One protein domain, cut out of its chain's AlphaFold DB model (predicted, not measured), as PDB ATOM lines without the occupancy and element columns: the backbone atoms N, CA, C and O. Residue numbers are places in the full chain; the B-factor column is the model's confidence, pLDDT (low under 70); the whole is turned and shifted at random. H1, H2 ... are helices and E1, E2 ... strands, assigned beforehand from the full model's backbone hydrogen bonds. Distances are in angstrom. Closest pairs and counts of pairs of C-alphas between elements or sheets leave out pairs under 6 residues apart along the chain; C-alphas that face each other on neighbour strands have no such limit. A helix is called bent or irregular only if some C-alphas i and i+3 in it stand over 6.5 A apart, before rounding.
ATOM      1  N   GLN A  78      58.689  24.803  21.350       96.25
ATOM      2  CA  GLN A  78      58.950  23.750  22.325       96.25
ATOM      3  C   GLN A  78      57.946  22.615  22.164       96.25
ATOM      4  O   GLN A  78      56.783  22.850  21.830       96.25
ATOM      5  N   ALA A  79      58.403  21.388  22.399       95.31
ATOM      6  CA  ALA A  79      57.527  20.233  22.492       95.31
ATOM      7  C   ALA A  79      56.749  20.284  23.808       95.31
ATOM      8  O   ALA A  79      57.291  20.658  24.854       95.31
ATOM      9  N   VAL A  80      55.482  19.892  23.759       97.19
ATOM     10  CA  VAL A  80      54.641  19.726  24.939       97.19
ATOM     11  C   VAL A  80      53.763  18.493  24.776       97.19
ATOM     12  O   VAL A  80      53.140  18.293  23.734       97.19
ATOM     13  N   MET A  81      53.706  17.693  25.837       97.44
ATOM     14  CA  MET A  81      52.645  16.719  26.060       97.44
ATOM     15  C   MET A  81      51.596  17.370  26.960       97.44
ATOM     16  O   MET A  81      51.937  17.961  27.992       97.44
ATOM     17  N   ILE A  82      50.330  17.316  26.560       98.19
ATOM     18  CA  ILE A  82      49.238  17.873  27.352       98.19
ATOM     19  C   ILE A  82      48.823  16.859  28.416       98.19
ATOM     20  O   ILE A  82      48.335  15.774  28.112       98.19
ATOM     21  N   GLU A  83      49.031  17.247  29.672       97.56
ATOM     22  CA  GLU A  83      48.799  16.421  30.863       97.56
ATOM     23  C   GLU A  83      47.350  16.517  31.347       97.56
ATOM     24  O   GLU A  83      46.846  15.599  31.977       97.56
ATOM     25  N   GLU A  84      46.680  17.644  31.095       96.94
ATOM     26  CA  GLU A  84      45.309  17.876  31.544       96.94
ATOM     27  C   GLU A  84      44.600  18.906  30.659       96.94
ATOM     28  O   GLU A  84      45.223  19.735  29.985       96.94
ATOM     29  N   SER A  85      43.269  18.913  30.706       94.50
ATOM     30  CA  SER A  85      42.456  19.933  30.037       94.50
ATOM     31  C   SER A  85      41.825  20.896  31.041       94.50
ATOM     32  O   SER A  85      41.275  20.503  32.064       94.50
ATOM     33  N   THR A  86      41.851  22.189  30.733       90.56
ATOM     34  CA  THR A  86      41.315  23.261  31.583       90.56
ATOM     35  C   THR A  86      40.197  24.033  30.878       90.56
ATOM     36  O   THR A  86      39.989  23.905  29.669       90.56
ATOM     37  N   ARG A  87      39.451  24.847  31.642       85.19
ATOM     38  CA  ARG A  87      38.317  25.663  31.157       85.19
ATOM     39  C   ARG A  87      37.256  24.847  30.410       85.19
ATOM     40  O   ARG A  87      36.905  25.171  29.279       85.19
ATOM     41  N   GLY A  88      36.784  23.773  31.040       83.50
ATOM     42  CA  GLY A  88      35.776  22.893  30.444       83.50
ATOM     43  C   GLY A  88      36.272  22.175  29.186       83.50
ATOM     44  O   GLY A  88      35.518  22.034  28.230       83.50
ATOM     45  N   GLY A  89      37.554  21.790  29.149       88.06
ATOM     46  CA  GLY A  89      38.125  21.021  28.037       88.06
ATOM     47  C   GLY A  89      38.613  21.846  26.840       88.06
ATOM     48  O   GLY A  89      38.930  21.281  25.799       88.06
ATOM     49  N   LEU A  90      38.644  23.178  26.945       91.19
ATOM     50  CA  LEU A  90      38.971  24.064  25.819       91.19
ATOM     51  C   LEU A  90      40.468  24.371  25.691       91.19
ATOM     52  O   LEU A  90      40.934  24.750  24.615       91.19
ATOM     53  N   VAL A  91      41.212  24.295  26.791       95.50
ATOM     54  CA  VAL A  91      42.620  24.701  26.836       95.50
ATOM     55  C   VAL A  91      43.440  23.592  27.470       95.50
ATOM     56  O   VAL A  91      43.295  23.334  28.666       95.50
ATOM     57  N   GLY A  92      44.329  22.994  26.688       97.19
ATOM     58  CA  GLY A  92      45.300  22.026  27.168       97.19
ATOM     59  C   GLY A  92      46.314  22.691  28.090       97.19
ATOM     60  O   GLY A  92      46.730  23.834  27.869       97.19
ATOM     61  N   LYS A  93      46.698  21.976  29.141       97.75
ATOM     62  CA  LYS A  93      47.746  22.351  30.082       97.75
ATOM     63  C   LYS A  93      48.787  21.233  30.122       97.75
ATOM     64  O   LYS A  93      48.455  20.062  30.246       97.75
ATOM     65  N   GLY A  94      50.050  21.618  30.002       97.88
ATOM     66  CA  GLY A  94      51.180  20.694  30.044       97.88
ATOM     67  C   GLY A  94      52.422  21.363  30.613       97.88
ATOM     68  O   GLY A  94      52.360  22.488  31.135       97.88
ATOM     69  N   ARG A  95      53.563  20.686  30.492       97.50
ATOM     70  CA  ARG A  95      54.856  21.182  30.970       97.50
ATOM     71  C   ARG A  95      55.864  21.283  29.839       97.50
ATOM     72  O   ARG A  95      55.997  20.383  29.020       97.50
ATOM     73  N   LEU A  96      56.578  22.402  29.827       96.62
ATOM     74  CA  LEU A  96      57.785  22.578  29.032       96.62
ATOM     75  C   LEU A  96      58.956  21.837  29.687       96.62
ATOM     76  O   LEU A  96      58.904  21.506  30.873       96.62
ATOM     77  N   ILE A  97      60.043  21.650  28.936       92.62
ATOM     78  CA  ILE A  97      61.238  20.920  29.393       92.62
ATOM     79  C   ILE A  97      61.863  21.500  30.673       92.62
ATOM     80  O   ILE A  97      62.427  20.775  31.482       92.62
ATOM     81  N   ASP A  98      61.718  22.809  30.889       93.25
ATOM     82  CA  ASP A  98      62.212  23.513  32.079       93.25
ATOM     83  C   ASP A  98      61.233  23.481  33.273       93.25
ATOM     84  O   ASP A  98      61.431  24.179  34.271       93.25
ATOM     85  N   GLY A  99      60.146  22.710  33.168       94.69
ATOM     86  CA  GLY A  99      59.094  22.590  34.177       94.69
ATOM     87  C   GLY A  99      58.063  23.725  34.173       94.69
ATOM     88  O   GLY A  99      57.174  23.744  35.027       94.69
ATOM     89  N   THR A 100      58.142  24.678  33.239       96.81
ATOM     90  CA  THR A 100      57.146  25.750  33.093       96.81
ATOM     91  C   THR A 100      55.805  25.177  32.653       96.81
ATOM     92  O   THR A 100      55.723  24.471  31.652       96.81
ATOM     93  N   THR A 101      54.729  25.531  33.356       97.50
ATOM     94  CA  THR A 101      53.370  25.160  32.944       97.50
ATOM     95  C   THR A 101      52.955  25.976  31.728       97.50
ATOM     96  O   THR A 101      52.945  27.206  31.800       97.50
ATOM     97  N   ILE A 102      52.552  25.329  30.640       97.94
ATOM     98  CA  ILE A 102      52.067  25.999  29.432       97.94
ATOM     99  C   ILE A 102      50.578  25.735  29.204       97.94
ATOM    100  O   ILE A 102      50.088  24.645  29.483       97.94
ATOM    101  N   PHE A 103      49.873  26.751  28.706       96.94
ATOM    102  CA  PHE A 103      48.466  26.686  28.315       96.94
ATOM    103  C   PHE A 103      48.335  26.884  26.806       96.94
ATOM    104  O   PHE A 103      48.801  27.899  26.275       96.94
ATOM    105  N   VAL A 104      47.687  25.939  26.123       97.50
ATOM    106  CA  VAL A 104      47.568  25.920  24.660       97.50
ATOM    107  C   VAL A 104      46.100  25.712  24.269       97.50
ATOM    108  O   VAL A 104      45.501  24.704  24.647       97.50
ATOM    109  N   PRO A 105      45.470  26.654  23.547       96.62
ATOM    110  CA  PRO A 105      44.089  26.491  23.100       96.62
ATOM    111  C   PRO A 105      43.903  25.252  22.215       96.62
ATOM    112  O   PRO A 105      44.792  24.919  21.435       96.62
ATOM    113  N   LYS A 106      42.713  24.637  22.271       94.75
ATOM    114  CA  LYS A 106      42.252  23.523  21.415       94.75
ATOM    115  C   LYS A 106      42.923  22.165  21.659       94.75
ATOM    116  O   LYS A 106      42.320  21.164  21.285       94.75
ATOM    117  N   LEU A 107      44.098  22.123  22.283       96.38
ATOM    118  CA  LEU A 107      44.714  20.854  22.663       96.38
ATOM    119  C   LEU A 107      44.011  20.235  23.876       96.38
ATOM    120  O   LEU A 107      43.492  20.954  24.736       96.38
ATOM    121  N   LYS A 108      44.005  18.908  23.926       96.06
ATOM    122  CA  LYS A 108      43.381  18.071  24.949       96.06
ATOM    123  C   LYS A 108      44.418  17.178  25.614       96.06
ATOM    124  O   LYS A 108      45.522  17.013  25.114       96.06
ATOM    125  N   GLU A 109      44.041  16.615  26.753       96.94
ATOM    126  CA  GLU A 109      44.841  15.607  27.449       96.94
ATOM    127  C   GLU A 109      45.234  14.461  26.507       96.94
ATOM    128  O   GLU A 109      44.395  13.956  25.760       96.94
ATOM    129  N   GLY A 110      46.517  14.095  26.527       96.75
ATOM    130  CA  GLY A 110      47.113  13.103  25.631       96.75
ATOM    131  C   GLY A 110      47.640  13.661  24.305       96.75
ATOM    132  O   GLY A 110      48.385  12.962  23.622       96.75
ATOM    133  N   ASP A 111      47.322  14.909  23.940       97.12
ATOM    134  CA  ASP A 111      47.871  15.519  22.726       97.12
ATOM    135  C   ASP A 111      49.368  15.828  22.897       97.12
ATOM    136  O   ASP A 111      49.787  16.486  23.857       97.12
ATOM    137  N   PHE A 112      50.162  15.441  21.900       95.75
ATOM    138  CA  PHE A 112      51.526  15.925  21.705       95.75
ATOM    139  C   PHE A 112      51.549  17.009  20.625       95.75
ATOM    140  O   PHE A 112      50.961  16.841  19.554       95.75
ATOM    141  N   ALA A 113      52.253  18.113  20.876       95.12
ATOM    142  CA  ALA A 113      52.412  19.171  19.884       95.12
ATOM    143  C   ALA A 113      53.725  19.946  20.032       95.12
ATOM    144  O   ALA A 113      54.229  20.168  21.134       95.12
ATOM    145  N   TRP A 114      54.211  20.462  18.904       95.12
ATOM    146  CA  TRP A 114      55.174  21.558  18.871       95.12
ATOM    147  C   TRP A 114      54.427  22.887  18.945       95.12
ATOM    148  O   TRP A 114      53.547  23.173  18.127       95.12
ATOM    149  N   VAL A 115      54.755  23.704  19.942       97.06
ATOM    150  CA  VAL A 115      54.037  24.951  20.219       97.06
ATOM    151  C   VAL A 115      54.983  26.134  20.266       97.06
ATOM    152  O   VAL A 115      56.099  26.044  20.773       97.06
ATOM    153  N   VAL A 116      54.502  27.272  19.779       97.69
ATOM    154  CA  VAL A 116      55.175  28.560  19.924       97.69
ATOM    155  C   VAL A 116      54.860  29.113  21.307       97.69
ATOM    156  O   VAL A 116      53.692  29.314  21.646       97.69
ATOM    157  N   VAL A 117      55.887  29.412  22.099       97.06
ATOM    158  CA  VAL A 117      55.743  30.054  23.408       97.06
ATOM    159  C   VAL A 117      55.589  31.565  23.218       97.06
ATOM    160  O   VAL A 117      56.559  32.296  23.043       97.06
ATOM    161  N   SER A 118      54.351  32.057  23.277       94.12
ATOM    162  CA  SER A 118      54.009  33.460  22.993       94.12
ATOM    163  C   SER A 118      54.280  34.420  24.152       94.12
ATOM    164  O   SER A 118      54.342  35.639  23.974       94.12
ATOM    165  N   GLY A 119      54.449  33.891  25.364       91.56
ATOM    166  CA  GLY A 119      54.859  34.692  26.506       91.56
ATOM    167  C   GLY A 119      54.815  33.945  27.830       91.56
ATOM    168  O   GLY A 119      53.871  33.211  28.128       91.56
ATOM    169  N   ARG A 120      55.826  34.207  28.662       93.12
ATOM    170  CA  ARG A 120      55.943  33.689  30.030       93.12
ATOM    171  C   ARG A 120      55.417  34.700  31.049       93.12
ATOM    172  O   ARG A 120      55.568  35.912  30.890       93.12
ATOM    173  N   HIS A 121      54.765  34.210  32.095       89.19
ATOM    174  CA  HIS A 121      54.118  34.995  33.140       89.19
ATOM    175  C   HIS A 121      54.058  34.239  34.480       89.19
ATOM    176  O   HIS A 121      54.544  33.119  34.627       89.19
ATOM    177  N   GLY A 122      53.467  34.877  35.493       84.50
ATOM    178  CA  GLY A 122      53.425  34.353  36.859       84.50
ATOM    179  C   GLY A 122      54.738  34.554  37.624       84.50
ATOM    180  O   GLY A 122      55.693  35.156  37.127       84.50
ATOM    181  N   ARG A 123      54.778  34.069  38.871       83.31
ATOM    182  CA  ARG A 123      55.952  34.197  39.748       83.31
ATOM    183  C   ARG A 123      57.143  33.477  39.110       83.31
ATOM    184  O   ARG A 123      57.051  32.286  38.824       83.31
ATOM    185  N   LYS A 124      58.240  34.208  38.887       84.38
ATOM    186  CA  LYS A 124      59.468  33.712  38.234       84.38
ATOM    187  C   LYS A 124      59.245  33.094  36.834       84.38
ATOM    188  O   LYS A 124      60.024  32.249  36.427       84.38
ATOM    189  N   GLY A 125      58.183  33.472  36.110       84.25
ATOM    190  CA  GLY A 125      57.949  32.980  34.742       84.25
ATOM    191  C   GLY A 125      57.525  31.510  34.637       84.25
ATOM    192  O   GLY A 125      57.639  30.932  33.564       84.25
ATOM    193  N   ARG A 126      57.020  30.916  35.729       93.25
ATOM    194  CA  ARG A 126      56.613  29.498  35.803       93.25
ATOM    195  C   ARG A 126      55.342  29.140  35.025       93.25
ATOM    196  O   ARG A 126      54.935  27.982  35.036       93.25
ATOM    197  N   LYS A 127      54.687  30.115  34.393       95.19
ATOM    198  CA  LYS A 127      53.535  29.896  33.513       95.19
ATOM    199  C   LYS A 127      53.826  30.467  32.132       95.19
ATOM    200  O   LYS A 127      54.489  31.494  32.025       95.19
ATOM    201  N   ALA A 128      53.287  29.857  31.094       96.44
ATOM    202  CA  ALA A 128      53.412  30.317  29.723       96.44
ATOM    203  C   ALA A 128      52.092  30.157  28.969       96.44
ATOM    204  O   ALA A 128      51.292  29.281  29.281       96.44
ATOM    205  N   ASN A 129      51.888  30.986  27.952       96.19
ATOM    206  CA  ASN A 129      50.893  30.712  26.921       96.19
ATOM    207  C   ASN A 129      51.621  30.267  25.660       96.19
ATOM    208  O   ASN A 129      52.735  30.728  25.389       96.19
ATOM    209  N   GLY A 130      50.976  29.400  24.895       97.31
ATOM    210  CA  GLY A 130      51.438  29.048  23.569       97.31
ATOM    211  C   GLY A 130      50.299  28.829  22.595       97.31
ATOM    212  O   GLY A 130      49.122  28.998  22.928       97.31
ATOM    213  N   PHE A 131      50.670  28.514  21.367       97.56
ATOM    214  CA  PHE A 131      49.759  28.121  20.303       97.56
ATOM    215  C   PHE A 131      50.491  27.220  19.308       97.56
ATOM    216  O   PHE A 131      51.716  27.260  19.205       97.56
ATOM    217  N   THR A 132      49.740  26.398  18.588       96.19
ATOM    218  CA  THR A 132      50.278  25.545  17.524       96.19
ATOM    219  C   THR A 132      50.528  26.361  16.262       96.19
ATOM    220  O   THR A 132      49.728  27.236  15.927       96.19
ATOM    221  N   VAL A 133      51.588  26.038  15.527       94.19
ATOM    222  CA  VAL A 133      51.884  26.627  14.215       94.19
ATOM    223  C   VAL A 133      52.251  25.520  13.232       94.19
ATOM    224  O   VAL A 133      52.839  24.515  13.634       94.19
ATOM    225  N   ARG A 134      51.906  25.690  11.953       92.50
ATOM    226  CA  ARG A 134      52.402  24.810  10.887       92.50
ATOM    227  C   ARG A 134      53.795  25.270  10.489       92.50
ATOM    228  O   ARG A 134      54.009  26.456  10.273       92.50
ATOM    229  N   LEU A 135      54.739  24.342  10.442       87.44
ATOM    230  CA  LEU A 135      56.159  24.645  10.230       87.44
ATOM    231  C   LEU A 135      56.528  24.672   8.745       87.44
ATOM    232  O   LEU A 135      57.487  25.337   8.346       87.44
ATOM    233  N   GLU A 136      55.712  23.988   7.949       85.06
ATOM    234  CA  GLU A 136      55.770  23.907   6.498       85.06
ATOM    235  C   GLU A 136      54.509  24.529   5.889       85.06
ATOM    236  O   GLU A 136      53.433  24.516   6.497       85.06
ATOM    237  N   GLY A 137      54.644  25.072   4.677       88.75
ATOM    238  CA  GLY A 137      53.547  25.725   3.965       88.75
ATOM    239  C   GLY A 137      53.025  26.986   4.662       88.75
ATOM    240  O   GLY A 137      53.787  27.752   5.254       88.75
ATOM    241  N   GLU A 138      51.713  27.211   4.565       92.31
ATOM    242  CA  GLU A 138      51.041  28.357   5.180       92.31
ATOM    243  C   GLU A 138      50.973  28.199   6.711       92.31
ATOM    244  O   GLU A 138      50.285  27.301   7.215       92.31
ATOM    245  N   PRO A 139      51.635  29.075   7.492       94.50
ATOM    246  CA  PRO A 139      51.784  28.875   8.933       94.50
ATOM    247  C   PRO A 139      50.457  28.976   9.695       94.50
ATOM    248  O   PRO A 139      50.276  28.319  10.725       94.50
ATOM    249  N   TYR A 140      49.510  29.760   9.169       96.75
ATOM    250  CA  TYR A 140      48.219  30.050   9.785       96.75
ATOM    251  C   TYR A 140      47.070  29.806   8.806       96.75
ATOM    252  O   TYR A 140      47.146  30.126   7.626       96.75
ATOM    253  N   SER A 141      45.964  29.278   9.317       96.69
ATOM    254  CA  SER A 141      44.740  28.986   8.576       96.69
ATOM    255  C   SER A 141      43.522  29.546   9.298       96.69
ATOM    256  O   SER A 141      43.525  29.773  10.511       96.69
ATOM    257  N   ARG A 142      42.435  29.760   8.552       97.44
ATOM    258  CA  ARG A 142      41.154  30.175   9.133       97.44
ATOM    259  C   ARG A 142      40.715  29.170  10.203       97.44
ATOM    260  O   ARG A 142      40.668  27.971   9.961       97.44
ATOM    261  N   GLY A 143      40.345  29.680  11.374       96.94
ATOM    262  CA  GLY A 143      39.912  28.887  12.523       96.94
ATOM    263  C   GLY A 143      41.010  28.585  13.542       96.94
ATOM    264  O   GLY A 143      40.665  28.199  14.662       96.94
ATOM    265  N   ASP A 144      42.284  28.810  13.206       97.38
ATOM    266  CA  ASP A 144      43.392  28.667  14.153       97.38
ATOM    267  C   ASP A 144      43.237  29.624  15.340       97.38
ATOM    268  O   ASP A 144      42.694  30.726  15.211       97.38
ATOM    269  N   LEU A 145      43.734  29.194  16.500       97.69
ATOM    270  CA  LEU A 145      43.738  29.971  17.733       97.69
ATOM    271  C   LEU A 145      45.174  30.316  18.108       97.69
ATOM    272  O   LEU A 145      45.971  29.429  18.400       97.69
ATOM    273  N   VAL A 146      45.482  31.608  18.147       97.56
ATOM    274  CA  VAL A 146      46.796  32.120  18.546       97.56
ATOM    275  C   VAL A 146      46.683  32.891  19.851       97.56
ATOM    276  O   VAL A 146      45.707  33.604  20.086       97.56
ATOM    277  N   THR A 147      47.682  32.760  20.719       96.88
ATOM    278  CA  THR A 147      47.750  33.526  21.966       96.88
ATOM    279  C   THR A 147      48.708  34.696  21.793       96.88
ATOM    280  O   THR A 147      49.859  34.523  21.404       96.88
ATOM    281  N   ILE A 148      48.230  35.908  22.064       95.38
ATOM    282  CA  ILE A 148      49.000  37.145  21.904       95.38
ATOM    283  C   ILE A 148      48.771  38.073  23.091       95.38
ATOM    284  O   ILE A 148      47.735  38.028  23.748       95.38
ATOM    285  N   LYS A 149      49.706  38.986  23.353       92.56
ATOM    286  CA  LYS A 149      49.507  40.063  24.330       92.56
ATOM    287  C   LYS A 149      49.577  41.422  23.636       92.56
ATOM    288  O   LYS A 149      50.653  42.022  23.588       92.56
ATOM    289  N   PRO A 150      48.463  41.909  23.065       92.88
ATOM    290  CA  PRO A 150      48.477  43.167  22.338       92.88
ATOM    291  C   PRO A 150      48.758  44.343  23.277       92.88
ATOM    292  O   PRO A 150      48.381  44.348  24.454       92.88
ATOM    293  N   GLY A 151      49.394  45.382  22.736       88.25
ATOM    294  CA  GLY A 151      49.461  46.673  23.414       88.25
ATOM    295  C   GLY A 151      48.057  47.261  23.630       88.25
ATOM    296  O   GLY A 151      47.116  46.892  22.914       88.25
ATOM    297  N   PRO A 152      47.883  48.194  24.585       85.50
ATOM    298  CA  PRO A 152      46.613  48.894  24.755       85.50
ATOM    299  C   PRO A 152      46.155  49.503  23.423       85.50
ATOM    300  O   PRO A 152      46.899  50.253  22.799       85.50
ATOM    301  N   TYR A 153      44.949  49.135  22.978       85.44
ATOM    302  CA  TYR A 153      44.340  49.601  21.721       85.44
ATOM    303  C   TYR A 153      45.121  49.286  20.425       85.44
ATOM    304  O   TYR A 153      44.845  49.875  19.382       85.44
ATOM    305  N   ALA A 154      46.055  48.326  20.444       90.75
ATOM    306  CA  ALA A 154      46.797  47.922  19.248       90.75
ATOM    307  C   ALA A 154      45.871  47.339  18.161       90.75
ATOM    308  O   ALA A 154      45.208  46.324  18.375       90.75
ATOM    309  N   LYS A 155      45.840  47.957  16.977       94.12
ATOM    310  CA  LYS A 155      45.087  47.441  15.815       94.12
ATOM    311  C   LYS A 155      45.827  46.331  15.066       94.12
ATOM    312  O   LYS A 155      45.216  45.597  14.304       94.12
ATOM    313  N   ARG A 156      47.140  46.221  15.279       95.56
ATOM    314  CA  ARG A 156      48.009  45.234  14.641       95.56
ATOM    315  C   ARG A 156      48.996  44.667  15.648       95.56
ATOM    316  O   ARG A 156      49.425  45.377  16.561       95.56
ATOM    317  N   VAL A 157      49.359  43.411  15.459       96.25
ATOM    318  CA  VAL A 157      50.458  42.735  16.158       96.25
ATOM    319  C   VAL A 157      51.276  41.938  15.150       96.25
ATOM    320  O   VAL A 157      50.947  41.913  13.964       96.25
ATOM    321  N   ARG A 158      52.352  41.309  15.619       96.44
ATOM    322  CA  ARG A 158      53.130  40.368  14.821       96.44
ATOM    323  C   ARG A 158      52.981  38.969  15.398       96.44
ATOM    324  O   ARG A 158      52.996  38.816  16.620       96.44
ATOM    325  N   LEU A 159      52.812  37.987  14.527       97.12
ATOM    326  CA  LEU A 159      52.856  36.573  14.860       97.12
ATOM    327  C   LEU A 159      54.227  35.996  14.536       97.12
ATOM    328  O   LEU A 159      55.002  36.575  13.774       97.12
ATOM    329  N   PHE A 160      54.504  34.849  15.144       96.88
ATOM    330  CA  PHE A 160      55.706  34.089  14.872       96.88
ATOM    331  C   PHE A 160      55.674  33.545  13.444       96.88
ATOM    332  O   PHE A 160      54.664  33.013  12.989       96.88
ATOM    333  N   ASN A 161      56.785  33.682  12.750       95.75
ATOM    334  CA  ASN A 161      57.005  33.179  11.416       95.75
ATOM    335  C   ASN A 161      57.919  31.962  11.515       95.75
ATOM    336  O   ASN A 161      59.094  32.125  11.844       95.75
ATOM    337  N   PRO A 162      57.410  30.747  11.274       93.94
ATOM    338  CA  PRO A 162      58.224  29.549  11.398       93.94
ATOM    339  C   PRO A 162      59.313  29.463  10.329       93.94
ATOM    340  O   PRO A 162      60.289  28.751  10.551       93.94
ATOM    341  N   GLN A 163      59.191  30.171   9.202       92.00
ATOM    342  CA  GLN A 163      60.200  30.220   8.143       92.00
ATOM    343  C   GLN A 163      61.378  31.126   8.513       92.00
ATOM    344  O   GLN A 163      62.524  30.726   8.351       92.00
ATOM    345  N   SER A 164      61.129  32.324   9.050       92.69
ATOM    346  CA  SER A 164      62.211  33.228   9.487       92.69
ATOM    347  C   SER A 164      62.652  33.001  10.937       92.69
ATOM    348  O   SER A 164      63.696  33.503  11.353       92.69
ATOM    349  N   CYS A 165      61.859  32.255  11.711       94.06
ATOM    350  CA  CYS A 165      61.942  32.137  13.169       94.06
ATOM    351  C   CYS A 165      61.898  33.494  13.889       94.06
ATOM    352  O   CYS A 165      62.549  33.687  14.912       94.06
ATOM    353  N   GLN A 166      61.139  34.451  13.349       94.38
ATOM    354  CA  GLN A 166      60.984  35.794  13.912       94.38
ATOM    355  C   GLN A 166      59.514  36.146  14.134       94.38
ATOM    356  O   GLN A 166      58.610  35.611  13.500       94.38
ATOM    357  N   TRP A 167      59.252  37.102  15.019       95.44
ATOM    358  CA  TRP A 167      57.917  37.683  15.189       95.44
ATOM    359  C   TRP A 167      57.690  38.781  14.147       95.44
ATOM    360  O   TRP A 167      57.773  39.970  14.468       95.44
ATOM    361  N   ASP A 168      57.453  38.401  12.889       95.62
ATOM    362  CA  ASP A 168      57.389  39.324  11.747       95.62
ATOM    363  C   ASP A 168      56.123  39.229  10.869       95.62
ATOM    364  O   ASP A 168      55.877  40.166  10.109       95.62
ATOM    365  N   ILE A 169      55.255  38.220  11.039       96.44
ATOM    366  CA  ILE A 169      54.004  38.114  10.263       96.44
ATOM    367  C   ILE A 169      52.975  39.125  10.789       96.44
ATOM    368  O   ILE A 169      52.553  39.013  11.944       96.44
ATOM    369  N   PRO A 170      52.533  40.114   9.993       97.00
ATOM    370  CA  PRO A 170      51.559  41.099  10.447       97.00
ATOM    371  C   PRO A 170      50.170  40.470  10.609       97.00
ATOM    372  O   PRO A 170      49.668  39.813   9.706       97.00
ATOM    373  N   LEU A 171      49.527  40.732  11.747       98.00
ATOM    374  CA  LEU A 171      48.154  40.324  12.040       98.00
ATOM    375  C   LEU A 171      47.311  41.553  12.379       98.00
ATOM    376  O   LEU A 171      47.628  42.290  13.321       98.00
ATOM    377  N   GLU A 172      46.209  41.747  11.657       98.12
ATOM    378  CA  GLU A 172      45.202  42.750  12.003       98.12
ATOM    379  C   GLU A 172      44.243  42.217  13.067       98.12
ATOM    380  O   GLU A 172      43.755  41.091  12.979       98.12
ATOM    381  N   LEU A 173      43.974  43.034  14.087       97.38
ATOM    382  CA  LEU A 173      43.156  42.653  15.233       97.38
ATOM    383  C   LEU A 173      41.789  43.317  15.197       97.38
ATOM    384  O   LEU A 173      41.675  44.546  15.230       97.38
ATOM    385  N   THR A 174      40.757  42.488  15.276       96.81
ATOM    386  CA  THR A 174      39.369  42.905  15.444       96.81
ATOM    387  C   THR A 174      38.835  42.474  16.810       96.81
ATOM    388  O   THR A 174      39.334  41.547  17.455       96.81
ATOM    389  N   VAL A 175      37.830  43.201  17.289       95.75
ATOM    390  CA  VAL A 175      37.082  42.884  18.509       95.75
ATOM    391  C   VAL A 175      35.618  42.744  18.093       95.75
ATOM    392  O   VAL A 175      35.169  43.574  17.301       95.75
ATOM    393  N   PRO A 176      34.882  41.725  18.571       95.81
ATOM    394  CA  PRO A 176      33.459  41.599  18.271       95.81
ATOM    395  C   PRO A 176      32.671  42.854  18.674       95.81
ATOM    396  O   PRO A 176      32.961  43.460  19.704       95.81
ATOM    397  N   ASN A 177      31.653  43.226  17.893       92.94
ATOM    398  CA  ASN A 177      30.885  44.465  18.105       92.94
ATOM    399  C   ASN A 177      30.199  44.532  19.481       92.94
ATOM    400  O   ASN A 177      30.019  45.611  20.034       92.94
ATOM    401  N   ASN A 178      29.843  43.380  20.049       92.81
ATOM    402  CA  ASN A 178      29.213  43.250  21.363       92.81
ATOM    403  C   ASN A 178      30.218  43.184  22.530       92.81
ATOM    404  O   ASN A 178      29.829  42.886  23.657       92.81
ATOM    405  N   VAL A 179      31.513  43.409  22.280       91.69
ATOM    406  CA  VAL A 179      32.572  43.276  23.284       91.69
ATOM    407  C   VAL A 179      33.248  44.620  23.526       91.69
ATOM    408  O   VAL A 179      33.862  45.209  22.636       91.69
ATOM    409  N   ASN A 180      33.222  45.079  24.779       89.94
ATOM    410  CA  ASN A 180      33.982  46.256  25.173       89.94
ATOM    411  C   ASN A 180      35.480  45.926  25.216       89.94
ATOM    412  O   ASN A 180      35.973  45.254  26.122       89.94
ATOM    413  N   ARG A 181      36.239  46.449  24.249       90.25
ATOM    414  CA  ARG A 181      37.695  46.259  24.164       90.25
ATOM    415  C   ARG A 181      38.437  46.667  25.440       90.25
ATOM    416  O   ARG A 181      39.483  46.088  25.742       90.25
ATOM    417  N   SER A 182      37.937  47.666  26.169       87.75
ATOM    418  CA  SER A 182      38.577  48.157  27.396       87.75
ATOM    419  C   SER A 182      38.679  47.071  28.468       87.75
ATOM    420  O   SER A 182      39.669  47.038  29.201       87.75
ATOM    421  N   ASP A 183      37.741  46.125  28.474       88.56
ATOM    422  CA  ASP A 183      37.724  44.986  29.390       88.56
ATOM    423  C   ASP A 183      38.856  44.000  29.110       88.56
ATOM    424  O   ASP A 183      39.146  43.149  29.933       88.56
ATOM    425  N   TYR A 184      39.544  44.098  27.978       90.81
ATOM    426  CA  TYR A 184      40.598  43.155  27.602       90.81
ATOM    427  C   TYR A 184      41.991  43.788  27.613       90.81
ATOM    428  O   TYR A 184      42.988  43.149  27.264       90.81
ATOM    429  N   VAL A 185      42.103  45.050  28.033       89.38
ATOM    430  CA  VAL A 185      43.390  45.745  28.094       89.38
ATOM    431  C   VAL A 185      44.305  45.091  29.132       89.38
ATOM    432  O   VAL A 185      43.936  44.889  30.285       89.38
ATOM    433  N   GLY A 186      45.536  44.780  28.717       85.94
ATOM    434  CA  GLY A 186      46.556  44.171  29.576       85.94
ATOM    435  C   GLY A 186      46.478  42.645  29.692       85.94
ATOM    436  O   GLY A 186      47.411  42.048  30.241       85.94
ATOM    437  N   LEU A 187      45.431  42.026  29.139       89.75
ATOM    438  CA  LEU A 187      45.263  40.576  29.096       89.75
ATOM    439  C   LEU A 187      46.038  39.945  27.937       89.75
ATOM    440  O   LEU A 187      46.310  40.588  26.922       89.75
ATOM    441  N   THR A 188      46.366  38.665  28.094       92.56
ATOM    442  CA  THR A 188      46.716  37.805  26.961       92.56
ATOM    443  C   THR A 188      45.418  37.421  26.265       92.56
ATOM    444  O   THR A 188      44.518  36.875  26.898       92.56
ATOM    445  N   TRP A 189      45.311  37.745  24.985       95.31
ATOM    446  CA  TRP A 189      44.162  37.426  24.153       95.31
ATOM    447  C   TRP A 189      44.389  36.077  23.495       95.31
ATOM    448  O   TRP A 189      45.481  35.809  22.991       95.31
ATOM    449  N   THR A 190      43.335  35.273  23.437       97.00
ATOM    450  CA  THR A 190      43.228  34.230  22.423       97.00
ATOM    451  C   THR A 190      42.516  34.839  21.224       97.00
ATOM    452  O   THR A 190      41.429  35.404  21.351       97.00
ATOM    453  N   VAL A 191      43.152  34.767  20.064       97.94
ATOM    454  CA  VAL A 191      42.666  35.344  18.815       97.94
ATOM    455  C   VAL A 191      42.407  34.226  17.825       97.94
ATOM    456  O   VAL A 191      43.265  33.374  17.607       97.94
ATOM    457  N   ARG A 192      41.223  34.244  17.220       98.25
ATOM    458  CA  ARG A 192      40.840  33.315  16.164       98.25
ATOM    459  C   ARG A 192      41.152  33.920  14.807       98.25
ATOM    460  O   ARG A 192      40.670  35.010  14.506       98.25
ATOM    461  N   ILE A 193      41.911  33.210  13.980       98.31
ATOM    462  CA  ILE A 193      42.199  33.629  12.606       98.31
ATOM    463  C   ILE A 193      40.922  33.520  11.767       98.31
ATOM    464  O   ILE A 193      40.278  32.470  11.722       98.31
ATOM    465  N   THR A 194      40.534  34.608  11.105       98.00
ATOM    466  CA  THR A 194      39.317  34.684  10.279       98.00
ATOM    467  C   THR A 194      39.620  34.832   8.792       98.00
ATOM    468  O   THR A 194      38.828  34.364   7.975       98.00
ATOM    469  N   LYS A 195      40.765  35.430   8.441       97.12
ATOM    470  CA  LYS A 195      41.282  35.569   7.069       97.12
ATOM    471  C   LYS A 195      42.793  35.361   7.066       97.12
ATOM    472  O   LYS A 195      43.429  35.697   8.060       97.12
ATOM    473  N   THR A 196      43.343  34.835   5.973       95.12
ATOM    474  CA  THR A 196      44.786  34.570   5.797       95.12
ATOM    475  C   THR A 196      45.474  35.540   4.835       95.12
ATOM    476  O   THR A 196      46.680  35.731   4.940       95.12
ATOM    477  N   MET A 197      44.726  36.221   3.958       91.56
ATOM    478  CA  MET A 197      45.252  37.211   3.008       91.56
ATOM    479  C   MET A 197      44.309  38.432   2.902       91.56
ATOM    480  O   MET A 197      43.301  38.360   2.201       91.56
ATOM    481  N   PRO A 198      44.581  39.551   3.609       93.38
ATOM    482  CA  PRO A 198      45.576  39.693   4.677       93.38
ATOM    483  C   PRO A 198      45.209  38.856   5.912       93.38
ATOM    484  O   PRO A 198      44.055  38.452   6.089       93.38
ATOM    485  N   LEU A 199      46.189  38.615   6.788       97.31
ATOM    486  CA  LEU A 199      45.953  37.891   8.030       97.31
ATOM    487  C   LEU A 199      45.145  38.762   9.005       97.31
ATOM    488  O   LEU A 199      45.605  39.806   9.477       97.31
ATOM    489  N   VAL A 200      43.932  38.313   9.321       98.19
ATOM    490  CA  VAL A 200      43.012  38.990  10.241       98.19
ATOM    491  C   VAL A 200      42.607  38.021  11.336       98.19
ATOM    492  O   VAL A 200      42.250  36.871  11.072       98.19
ATOM    493  N   GLY A 201      42.629  38.506  12.572       98.12
ATOM    494  CA  GLY A 201      42.223  37.758  13.746       98.12
ATOM    495  C   GLY A 201      41.205  38.529  14.573       98.12
ATOM    496  O   GLY A 201      41.304  39.746  14.721       98.12
ATOM    497  N   ILE A 202      40.238  37.811  15.135       97.94
ATOM    498  CA  ILE A 202      39.236  38.360  16.051       97.94
ATOM    499  C   ILE A 202      39.481  37.861  17.474       97.94
ATOM    500  O   ILE A 202      39.804  36.689  17.674       97.94
ATOM    501  N   LEU A 203      39.337  38.743  18.466       97.44
ATOM    502  CA  LEU A 203      39.337  38.351  19.877       97.44
ATOM    503  C   LEU A 203      38.287  37.258  20.116       97.44
ATOM    504  O   LEU A 203      37.096  37.477  19.898       97.44
ATOM    505  N   ASP A 204      38.735  36.111  20.620       96.44
ATOM    506  CA  ASP A 204      37.865  35.021  21.031       96.44
ATOM    507  C   ASP A 204      37.646  35.085  22.548       96.44
ATOM    508  O   ASP A 204      38.511  34.713  23.348       96.44
ATOM    509  N   THR A 205      36.483  35.596  22.955       93.31
ATOM    510  CA  THR A 205      36.131  35.784  24.370       93.31
ATOM    511  C   THR A 205      35.898  34.468  25.105       93.31
ATOM    512  O   THR A 205      36.127  34.410  26.309       93.31
ATOM    513  N   LYS A 206      35.532  33.390  24.399       91.44
ATOM    514  CA  LYS A 206      35.362  32.056  24.993       91.44
ATOM    515  C   LYS A 206      36.705  31.478  25.443       91.44
ATOM    516  O   LYS A 206      36.791  30.826  26.481       91.44
ATOM    517  N   PHE A 207      37.768  31.741  24.685       91.56
ATOM    518  CA  PHE A 207      39.117  31.255  24.992       91.56
ATOM    519  C   PHE A 207      40.003  32.285  25.706       91.56
ATOM    520  O   PHE A 207      41.111  31.950  26.138       91.56
ATOM    521  N   THR A 208      39.552  33.526  25.860       91.81
ATOM    522  CA  THR A 208      40.297  34.571  26.571       91.81
ATOM    523  C   THR A 208      39.826  34.655  28.014       91.81
ATOM    524  O   THR A 208      38.667  34.943  28.280       91.81
ATOM    525  N   PHE A 209      40.730  34.427  28.970       86.88
ATOM    526  CA  PHE A 209      40.374  34.577  30.379       86.88
ATOM    527  C   PHE A 209      40.339  36.042  30.764       86.88
ATOM    528  O   PHE A 209      41.350  36.739  30.666       86.88
ATOM    529  N   ARG A 210      39.179  36.463  31.256       87.50
ATOM    530  CA  ARG A 210      38.958  37.762  31.866       87.50
ATOM    531  C   ARG A 210      38.717  37.551  33.365       87.50
ATOM    532  O   ARG A 210      37.705  36.944  33.700       87.50
ATOM    533  N   PRO A 211      39.618  38.005  34.252       82.19
ATOM    534  CA  PRO A 211      39.384  37.930  35.690       82.19
ATOM    535  C   PRO A 211      38.296  38.921  36.123       82.19
ATOM    536  O   PRO A 211      38.082  39.937  35.462       82.19
ATOM    537  N   ASP A 212      37.663  38.684  37.269       80.81
ATOM    538  CA  ASP A 212      36.572  39.546  37.751       80.81
ATOM    539  C   ASP A 212      37.059  40.960  38.120       80.81
ATOM    540  O   ASP A 212      36.383  41.955  37.871       80.81
ATOM    541  N   ASN A 213      38.296  41.085  38.613       78.94
ATOM    542  CA  ASN A 213      38.928  42.363  38.975       78.94
ATOM    543  C   ASN A 213      39.549  43.130  37.786       78.94
ATOM    544  O   ASN A 213      40.385  44.026  37.956       78.94
ATOM    545  N   GLN A 214      39.167  42.781  36.561       80.31
ATOM    546  CA  GLN A 214      39.761  43.306  35.340       80.31
ATOM    547  C   GLN A 214      39.761  44.840  35.182       80.31
ATOM    548  O   GLN A 214      40.745  45.358  34.639       80.31
ATOM    549  N   PRO A 215      38.763  45.611  35.664       76.00
ATOM    550  CA  PRO A 215      38.809  47.073  35.582       76.00
ATOM    551  C   PRO A 215      40.084  47.684  36.194       76.00
ATOM    552  O   PRO A 215      40.687  48.602  35.622       76.00
ATOM    553  N   GLU A 216      40.568  47.138  37.313       75.50
ATOM    554  CA  GLU A 216      41.802  47.607  37.948       75.50
ATOM    555  C   GLU A 216      43.056  47.233  37.155       75.50
ATOM    556  O   GLU A 216      43.986  48.041  37.030       75.50
TER     557      GLU A 216
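Overview. This is residues 78 to 216 of the 241 residues of an uncharacterized protein of Euryarchaeota archaeon (UniProt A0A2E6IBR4). Two small strand lobes sit side by side: a closed barrel of five strands, E1 to E5, and a sheet of five strands, E6 to E10, curled like part of a barrel and folded into two leaves. E6 meets the barrel chiefly at E5, and the short helix H1 belongs to the second lobe's stretch of chain. The 139 printed residues hold ten named strands and one named helix, in the order E1 to E8, H1, E9, E10; the class is mostly strand. Both sheets are mixed; the second runs E6 E9 E10 E8 E7. The whole is compact, with a radius of gyration of the C-alphas of 14.6 A and spans of 40 by 37 by 27 A.

Arrangement. E1, residues 78 to 86, E2, residues 91 to 95, and E3, residues 101 to 105, form a meander, each strand the antiparallel neighbour of the one before. N 86 and O 91 are 2.8 A apart, and N 92 and O 104 2.9 A. With E4, residues 112 to 121, they form a Greek key, in which the first strand is also the antiparallel neighbour of the fourth: N 80 and O 113 are 2.9 A apart. E5, residues 127 to 132, closes the ring, parallel to E3, with N 128 and O 101 2.8 A apart, and antiparallel to E4, with N 118 and O 129 3.0 A apart. E5 and E6, residues 145 to 148, have 8 pairs of C-alphas within 8 A, the closest those of Phe 131 and Val 146, 5.3 A. E7, residues 156 to 161, and E8, residues 166 to 174, form a hairpin, with N 159 and O 169 2.8 A apart. H1, residues 181 to 184, is not on the sheet; it is too short for an O i to N i+4 pair, and its one O i to N i+3 pair is within range. E9, residues 189 to 196, is antiparallel to E6, with N 148 and O 189 2.9 A apart, and forms a hairpin with E10, residues 199 to 203, where N 194 and O 200 are 2.8 A apart. E10 is parallel to E8, with N 201 and O 172 2.8 A apart, and is the hinge of a folded sheet, one bent back on itself, in which E6 and E9 face E8 and E7.

Along the chain. E1 begins at C-alpha 78, (58.950, 23.750, 22.325), measures 19.9 A and bends by 75 degrees at residue 83. E4 measures 22.4 A and bends by 76 degrees at residue 118. E8 measures 22.8 A and bends by 54 degrees at residue 169. E9 measures 18.6 A, and E10 ends at C-alpha 203, (39.337, 38.351, 19.877).

Size, cuts and confidence. The C-alphas of Gly 137 and Glu 216, the two farthest apart, are 42.1 A apart. The printed part has no cut. The link from E5 to E6, 12 residues, is long. Residues 204 to 216 hold no named element. The mean pLDDT of the printed part is 93.4, and no printed residue is under 70.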